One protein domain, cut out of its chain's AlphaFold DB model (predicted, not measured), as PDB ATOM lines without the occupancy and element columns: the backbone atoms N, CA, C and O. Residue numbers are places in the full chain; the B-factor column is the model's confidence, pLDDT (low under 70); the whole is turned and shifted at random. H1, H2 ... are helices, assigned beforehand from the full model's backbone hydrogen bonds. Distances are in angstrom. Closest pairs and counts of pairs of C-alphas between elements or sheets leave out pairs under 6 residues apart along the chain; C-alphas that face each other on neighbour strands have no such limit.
ATOM      1  N   GLY A 435      45.874  52.957 124.340       85.00
ATOM      2  CA  GLY A 435      46.820  52.171 123.548       85.00
ATOM      3  C   GLY A 435      46.213  51.631 122.251       85.00
ATOM      4  O   GLY A 435      45.099  51.979 121.868       85.00
ATOM      5  N   GLY A 436      46.948  50.733 121.594       85.19
ATOM      6  CA  GLY A 436      46.447  50.025 120.417       85.19
ATOM      7  C   GLY A 436      45.223  49.164 120.745       85.19
ATOM      8  O   GLY A 436      45.162  48.525 121.799       85.19
ATOM      9  N   ARG A 437      44.253  49.133 119.828       85.50
ATOM     10  CA  ARG A 437      43.058  48.292 119.940       85.50
ATOM     11  C   ARG A 437      43.447  46.824 119.761       85.50
ATOM     12  O   ARG A 437      44.002  46.455 118.734       85.50
ATOM     13  N   CYS A 438      43.107  45.986 120.736       88.19
ATOM     14  CA  CYS A 438      43.224  44.534 120.639       88.19
ATOM     15  C   CYS A 438      41.838  43.930 120.860       88.19
ATOM     16  O   CYS A 438      41.269  44.075 121.940       88.19
ATOM     17  N   MET A 439      41.281  43.284 119.839       87.25
ATOM     18  CA  MET A 439      39.944  42.695 119.889       87.25
ATOM     19  C   MET A 439      39.912  41.347 119.178       87.25
ATOM     20  O   MET A 439      40.697  41.093 118.269       87.25
ATOM     21  N   ASP A 455      46.571  37.354 107.133       86.44
ATOM     22  CA  ASP A 455      47.017  38.301 108.154       86.44
ATOM     23  C   ASP A 455      47.470  39.594 107.468       86.44
ATOM     24  O   ASP A 455      48.368  39.571 106.622       86.44
ATOM     25  N   PHE A 456      46.806  40.702 107.788       89.75
ATOM     26  CA  PHE A 456      47.104  42.018 107.234       89.75
ATOM     27  C   PHE A 456      47.736  42.875 108.324       89.75
ATOM     28  O   PHE A 456      47.086  43.190 109.320       89.75
ATOM     29  N   ASP A 457      48.981  43.293 108.103       89.75
ATOM     30  CA  ASP A 457      49.704  44.182 109.008       89.75
ATOM     31  C   ASP A 457      49.990  45.527 108.335       89.75
ATOM     32  O   ASP A 457      50.402  45.605 107.172       89.75
ATOM     33  N   ALA A 458      49.757  46.609 109.071       86.62
ATOM     34  CA  ALA A 458      49.964  47.955 108.567       86.62
ATOM     35  C   ALA A 458      51.445  48.348 108.652       86.62
ATOM     36  O   ALA A 458      52.035  48.415 109.732       86.62
ATOM     37  N   VAL A 459      52.037  48.720 107.514       89.25
ATOM     38  CA  VAL A 459      53.443  49.139 107.451       89.25
ATOM     39  C   VAL A 459      53.652  50.430 108.248       89.25
ATOM     40  O   VAL A 459      53.223  51.513 107.844       89.25
ATOM     41  N   SER A 460      54.355  50.319 109.380       90.38
ATOM     42  CA  SER A 460      54.685  51.448 110.261       90.38
ATOM     43  C   SER A 460      53.457  52.298 110.619       90.38
ATOM     44  O   SER A 460      53.448  53.505 110.374       90.38
ATOM     45  N   LEU A 461      52.422  51.676 111.192       88.56
ATOM     46  CA  LEU A 461      51.131  52.323 111.465       88.56
ATOM     47  C   LEU A 461      51.252  53.701 112.144       88.56
ATOM     48  O   LEU A 461      50.722  54.677 111.623       88.56
ATOM     49  N   TYR A 462      51.979  53.814 113.266       88.31
ATOM     50  CA  TYR A 462      52.115  55.094 113.981       88.31
ATOM     51  C   TYR A 462      52.887  56.166 113.190       88.31
ATOM     52  O   TYR A 462      52.364  57.271 113.073       88.31
ATOM     53  N   PRO A 463      54.083  55.900 112.619       89.88
ATOM     54  CA  PRO A 463      54.734  56.858 111.722       89.88
ATOM     55  C   PRO A 463      53.851  57.291 110.545       89.88
ATOM     56  O   PRO A 463      53.767  58.481 110.254       89.88
ATOM     57  N   SER A 464      53.147  56.346 109.914       86.88
ATOM     58  CA  SER A 464      52.211  56.631 108.822       86.88
ATOM     59  C   SER A 464      51.052  57.519 109.284       86.88
ATOM     60  O   SER A 464      50.682  58.451 108.576       86.88
ATOM     61  N   ALA A 465      50.507  57.278 110.479       83.25
ATOM     62  CA  ALA A 465      49.470  58.111 111.079       83.25
ATOM     63  C   ALA A 465      49.984  59.528 111.379       83.25
ATOM     64  O   ALA A 465      49.340  60.491 110.984       83.25
ATOM     65  N   ILE A 466      51.167  59.667 111.989       84.50
ATOM     66  CA  ILE A 466      51.800  60.973 112.260       84.50
ATOM     67  C   ILE A 466      52.038  61.755 110.958       84.50
ATOM     68  O   ILE A 466      51.876  62.969 110.938       84.50
ATOM     69  N   ALA A 467      52.410  61.072 109.871       83.69
ATOM     70  CA  ALA A 467      52.675  61.704 108.581       83.69
ATOM     71  C   ALA A 467      51.406  62.118 107.813       83.69
ATOM     72  O   ALA A 467      51.475  62.992 106.951       83.69
ATOM     73  N   ARG A 468      50.265  61.464 108.068       79.50
ATOM     74  CA  ARG A 468      49.018  61.668 107.309       79.50
ATOM     75  C   ARG A 468      47.986  62.505 108.052       79.50
ATOM     76  O   ARG A 468      47.249  63.244 107.409       79.50
ATOM     77  N   LEU A 469      47.893  62.328 109.366       76.19
ATOM     78  CA  LEU A 469      46.810  62.862 110.177       76.19
ATOM     79  C   LEU A 469      47.184  64.205 110.786       76.19
ATOM     80  O   LEU A 469      48.330  64.448 111.174       76.19
ATOM     81  N   TYR A 470      46.171  65.052 110.946       77.69
ATOM     82  CA  TYR A 470      46.316  66.298 111.677       77.69
ATOM     83  C   TYR A 470      46.649  66.021 113.150       77.69
ATOM     84  O   TYR A 470      45.874  65.395 113.876       77.69
ATOM     85  N   THR A 471      47.808  66.501 113.604       80.38
ATOM     86  CA  THR A 471      48.230  66.398 115.008       80.38
ATOM     87  C   THR A 471      47.831  67.669 115.752       80.38
ATOM     88  O   THR A 471      48.176  68.769 115.338       80.38
ATOM     89  N   LEU A 472      47.104  67.520 116.863       83.69
ATOM     90  CA  LEU A 472      46.591  68.649 117.645       83.69
ATOM     91  C   LEU A 472      47.723  69.516 118.228       83.69
ATOM     92  O   LEU A 472      48.658  69.005 118.847       83.69
ATOM     93  N   GLU A 473      47.575  70.835 118.109       88.19
ATOM     94  CA  GLU A 473      48.491  71.854 118.637       88.19
ATOM     95  C   GLU A 473      47.737  73.011 119.320       88.19
ATOM     96  O   GLU A 473      46.506  73.087 119.284       88.19
ATOM     97  N   GLY A 474      48.469  73.920 119.970       91.38
ATOM     98  CA  GLY A 474      47.898  75.086 120.641       91.38
ATOM     99  C   GLY A 474      47.492  74.874 122.106       91.38
ATOM    100  O   GLY A 474      47.870  73.913 122.779       91.38
ATOM    101  N   ILE A 475      46.739  75.847 122.628       93.31
ATOM    102  CA  ILE A 475      46.269  75.882 124.020       93.31
ATOM    103  C   ILE A 475      44.889  75.206 124.101       93.31
ATOM    104  O   ILE A 475      43.965  75.659 123.418       93.31
ATOM    105  N   PRO A 476      44.700  74.174 124.948       91.56
ATOM    106  CA  PRO A 476      43.433  73.452 125.013       91.56
ATOM    107  C   PRO A 476      42.301  74.344 125.532       91.56
ATOM    108  O   PRO A 476      42.472  75.093 126.492       91.56
ATOM    109  N   LYS A 477      41.111  74.257 124.944       90.06
ATOM    110  CA  LYS A 477      39.936  75.020 125.394       90.06
ATOM    111  C   LYS A 477      38.917  74.077 126.018       90.06
ATOM    112  O   LYS A 477      38.699  72.980 125.519       90.06
ATOM    113  N   VAL A 478      38.296  74.509 127.115       89.94
ATOM    114  CA  VAL A 478      37.192  73.760 127.724       89.94
ATOM    115  C   VAL A 478      35.972  73.893 126.818       89.94
ATOM    116  O   VAL A 478      35.606  75.005 126.432       89.94
ATOM    117  N   MET A 479      35.367  72.760 126.467       87.00
ATOM    118  CA  MET A 479      34.157  72.727 125.651       87.00
ATOM    119  C   MET A 479      32.994  73.393 126.387       87.00
ATOM    120  O   MET A 479      32.841  73.247 127.603       87.00
ATOM    121  N   LYS A 480      32.168  74.127 125.643       89.31
ATOM    122  CA  LYS A 480      30.943  74.723 126.182       89.31
ATOM    123  C   LYS A 480      29.852  73.661 126.315       89.31
ATOM    124  O   LYS A 480      29.930  72.613 125.677       89.31
ATOM    125  N   LYS A 481      28.826  73.925 127.128       88.25
ATOM    126  CA  LYS A 481      27.779  72.945 127.463       88.25
ATOM    127  C   LYS A 481      27.042  72.424 126.224       88.25
ATOM    128  O   LYS A 481      26.762  71.236 126.137       88.25
ATOM    129  N   GLU A 482      26.777  73.297 125.261       87.25
ATOM    130  CA  GLU A 482      26.141  72.983 123.981       87.25
ATOM    131  C   GLU A 482      26.971  72.040 123.098       87.25
ATOM    132  O   GLU A 482      26.409  71.321 122.281       87.25
ATOM    133  N   MET A 483      28.293  71.997 123.294       86.19
ATOM    134  CA  MET A 483      29.195  71.155 122.506       86.19
ATOM    135  C   MET A 483      29.270  69.715 123.027       86.19
ATOM    136  O   MET A 483      29.892  68.867 122.398       86.19
ATOM    137  N   LEU A 484      28.687  69.438 124.197       84.62
ATOM    138  CA  LEU A 484      28.805  68.146 124.875       84.62
ATOM    139  C   LEU A 484      27.799  67.101 124.370       84.62
ATOM    140  O   LEU A 484      27.829  65.965 124.840       84.62
ATOM    141  N   SER A 485      26.889  67.464 123.459       89.06
ATOM    142  CA  SER A 485      25.946  66.503 122.886       89.06
ATOM    143  C   SER A 485      26.628  65.635 121.828       89.06
ATOM    144  O   SER A 485      27.428  66.119 121.028       89.06
ATOM    145  N   THR A 486      26.276  64.348 121.783       86.81
ATOM    146  CA  THR A 486      26.774  63.418 120.755       86.81
ATOM    147  C   THR A 486      26.508  63.943 119.348       86.81
ATOM    148  O   THR A 486      27.372  63.840 118.487       86.81
ATOM    149  N   GLU A 487      25.345  64.551 119.119       90.00
ATOM    150  CA  GLU A 487      24.983  65.140 117.829       90.00
ATOM    151  C   GLU A 487      25.927  66.280 117.430       90.00
ATOM    152  O   GLU A 487      26.442  66.287 116.311       90.00
ATOM    153  N   TYR A 488      26.214  67.209 118.354       89.44
ATOM    154  CA  TYR A 488      27.177  68.277 118.100       89.44
ATOM    155  C   TYR A 488      28.548  67.686 117.793       89.44
ATOM    156  O   TYR A 488      29.204  68.124 116.849       89.44
ATOM    157  N   LEU A 489      28.967  66.675 118.559       86.62
ATOM    158  CA  LEU A 489      30.265  66.061 118.357       86.62
ATOM    159  C   LEU A 489      30.364  65.420 116.965       86.62
ATOM    160  O   LEU A 489      31.226  65.794 116.179       86.62
ATOM    161  N   MET A 490      29.440  64.522 116.622       86.06
ATOM    162  CA  MET A 490      29.450  63.801 115.345       86.06
ATOM    163  C   MET A 490      29.384  64.740 114.137       86.06
ATOM    164  O   MET A 490      30.065  64.507 113.141       86.06
ATOM    165  N   ARG A 491      28.615  65.833 114.230       88.81
ATOM    166  CA  ARG A 491      28.498  66.818 113.150       88.81
ATOM    167  C   ARG A 491      29.825  67.510 112.825       88.81
ATOM    168  O   ARG A 491      30.069  67.795 111.659       88.81
ATOM    169  N   HIS A 492      30.662  67.760 113.833       88.25
ATOM    170  CA  HIS A 492      31.908  68.519 113.680       88.25
ATOM    171  C   HIS A 492      33.170  67.643 113.621       88.25
ATOM    172  O   HIS A 492      34.284  68.179 113.649       88.25
ATOM    173  N   LEU A 493      33.016  66.314 113.546       86.31
ATOM    174  CA  LEU A 493      34.118  65.376 113.328       86.31
ATOM    175  C   LEU A 493      34.689  65.494 111.925       86.31
ATOM    176  O   LEU A 493      33.909  65.562 110.983       86.31
ATOM    177  N   PHE A 494      36.017  65.451 111.812       84.12
ATOM    178  CA  PHE A 494      36.736  65.340 110.540       84.12
ATOM    179  C   PHE A 494      36.138  64.240 109.657       84.12
ATOM    180  O   PHE A 494      35.766  63.177 110.161       84.12
ATOM    181  N   ASP A 495      36.091  64.497 108.353       79.94
ATOM    182  CA  ASP A 495      35.826  63.453 107.363       79.94
ATOM    183  C   ASP A 495      37.067  62.547 107.192       79.94
ATOM    184  O   ASP A 495      38.179  62.928 107.568       79.94
ATOM    185  N   ASP A 496      36.884  61.338 106.648       72.06
ATOM    186  CA  ASP A 496      37.909  60.275 106.640       72.06
ATOM    187  C   ASP A 496      39.240  60.682 105.971       72.06
ATOM    188  O   ASP A 496      40.310  60.201 106.353       72.06
ATOM    189  N   ASP A 497      39.195  61.574 104.981       74.75
ATOM    190  CA  ASP A 497      40.344  62.064 104.217       74.75
ATOM    191  C   ASP A 497      40.735  63.517 104.547       74.75
ATOM    192  O   ASP A 497      41.662  64.073 103.943       74.75
ATOM    193  N   GLN A 498      40.078  64.131 105.535       75.31
ATOM    194  CA  GLN A 498      40.309  65.519 105.904       75.31
ATOM    195  C   GLN A 498      41.668  65.702 106.600       75.31
ATOM    196  O   GLN A 498      41.966  65.093 107.629       75.31
ATOM    197  N   LYS A 499      42.497  66.600 106.054       75.75
ATOM    198  CA  LYS A 499      43.859  66.869 106.561       75.75
ATOM    199  C   LYS A 499      43.982  68.124 107.419       75.75
ATOM    200  O   LYS A 499      44.918  68.222 108.205       75.75
ATOM    201  N   GLU A 500      43.056  69.068 107.285       78.44
ATOM    202  CA  GLU A 500      43.081  70.351 107.994       78.44
ATOM    203  C   GLU A 500      41.705  70.670 108.582       78.44
ATOM    204  O   GLU A 500      40.696  70.323 107.968       78.44
ATOM    205  N   PRO A 501      41.622  71.325 109.754       78.06
ATOM    206  CA  PRO A 501      40.346  71.728 110.331       78.06
ATOM    207  C   PRO A 501      39.675  72.816 109.481       78.06
ATOM    208  O   PRO A 501      40.298  73.818 109.135       78.06
ATOM    209  N   ILE A 502      38.379  72.662 109.217       82.38
ATOM    210  CA  ILE A 502      37.540  73.672 108.554       82.38
ATOM    211  C   ILE A 502      36.404  74.109 109.485       82.38
ATOM    212  O   ILE A 502      36.138  73.464 110.498       82.38
ATOM    213  N   GLY A 503      35.724  75.214 109.158       79.56
ATOM    214  CA  GLY A 503      34.759  75.863 110.059       79.56
ATOM    215  C   GLY A 503      33.679  74.939 110.639       79.56
ATOM    216  O   GLY A 503      33.351  75.061 111.817       79.56
ATOM    217  N   GLU A 504      33.169  73.991 109.850       82.50
ATOM    218  CA  GLU A 504      32.140  73.035 110.292       82.50
ATOM    219  C   GLU A 504      32.707  71.698 110.786       82.50
ATOM    220  O   GLU A 504      32.004  70.956 111.464       82.50
ATOM    221  N   LYS A 505      33.969  71.383 110.479       81.69
ATOM    222  CA  LYS A 505      34.600  70.076 110.705       81.69
ATOM    223  C   LYS A 505      35.988  70.296 111.293       81.69
ATOM    224  O   LYS A 505      36.972  70.427 110.570       81.69
ATOM    225  N   PHE A 506      36.072  70.418 112.612       79.38
ATOM    226  CA  PHE A 506      37.304  70.819 113.307       79.38
ATOM    227  C   PHE A 506      37.695  69.890 114.461       79.38
ATOM    228  O   PHE A 506      38.705  70.125 115.126       79.38
ATOM    229  N   MET A 507      36.924  68.833 114.717       73.06
ATOM    230  CA  MET A 507      37.241  67.862 115.754       73.06
ATOM    231  C   MET A 507      37.871  66.607 115.166       73.06
ATOM    232  O   MET A 507      37.253  65.884 114.390       73.06
ATOM    233  N   VAL A 508      39.096  66.320 115.587       67.50
ATOM    234  CA  VAL A 508      39.790  65.092 115.201       67.50
ATOM    235  C   VAL A 508      39.404  63.976 116.162       67.50
ATOM    236  O   VAL A 508      39.628  64.087 117.369       67.50
ATOM    237  N   TRP A 509      38.872  62.881 115.627       63.25
ATOM    238  CA  TRP A 509      38.732  61.617 116.345       63.25
ATOM    239  C   TRP A 509      39.616  60.578 115.660       63.25
ATOM    240  O   TRP A 509      39.431  60.253 114.495       63.25
ATOM    241  N   LEU A 510      40.583  60.035 116.398       49.97
ATOM    242  CA  LEU A 510      41.428  58.938 115.934       49.97
ATOM    243  C   LEU A 510      40.757  57.594 116.235       49.97
ATOM    244  O   LEU A 510      40.946  57.016 117.304       49.97
ATOM    245  N   LEU A 511      39.967  57.089 115.291       43.56
ATOM    246  CA  LEU A 511      39.690  55.661 115.182       43.56
ATOM    247  C   LEU A 511      40.618  55.132 114.090       43.56
ATOM    248  O   LEU A 511      40.377  55.340 112.910       43.56
ATOM    249  N   CYS A 512      41.695  54.439 114.470       34.47
ATOM    250  CA  CYS A 512      42.295  53.474 113.547       34.47
ATOM    251  C   CYS A 512      41.318  52.297 113.445       34.47
ATOM    252  O   CYS A 512      41.458  51.290 114.138       34.47
ATOM    253  N   SER A 513      40.253  52.477 112.671       31.41
ATOM    254  CA  SER A 513      39.469  51.376 112.132       31.41
ATOM    255  C   SER A 513      40.272  50.781 110.979       31.41
ATOM    256  O   SER A 513      40.481  51.439 109.962       31.41
ATOM    257  N   HIS A 514      40.782  49.571 111.195       31.39
ATOM    258  CA  HIS A 514      41.075  48.645 110.108       31.39
ATOM    259  C   HIS A 514      39.815  47.857 109.792       31.39
ATOM    260  O   HIS A 514      39.115  47.484 110.768       31.39
TER     261      HIS A 514
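This is residues 435 to 439 and 455 to 514 of the 514 residues of the protein "DNA-directed DNA polymerase" of Trichomonas vaginalis (UniProt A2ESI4). With little regular structure, this is a loose, open path of chain: the short helix H1 lies toward one end, the small helices H2 and H3 sit together toward the other, and residues 492 to 514 run back through the middle. Residues 473 to 482, of which 481 to 482 belong to H2, stick out as a free arch. The printed part has 65 residues, with three named helices in the order H1, H2, H3 and no named strand: all helix, though under half of the residues are in named elements. It is loose, with a radius of gyration of the C-alphas of 14.2 A, and elongated, spanning 43 by 26 by 20 A.

H1, residues 461 to 468, is 10.4 A long and begins at C-alpha 461 (51.131, 52.323, 111.465). H2 is residues 481 to 484. H3, residues 486 to 491, ends at C-alpha 491 (28.498, 66.818, 113.150).

H1 is apart from H2 and H3. H2 and H3 are close but not clearly touching; their closest C-alphas, of Met 483 and Leu 489, are 6.7 A apart. Every O i to N i+4 pair is within hydrogen-bond range in H1 and H3; H2 is too short for one.

Residues 440 to 454 are not printed; C-alphas 439 and 455 are 14.4 A apart. H1 to H2 is a long link. Residues 508 to 514 have pLDDT under 70.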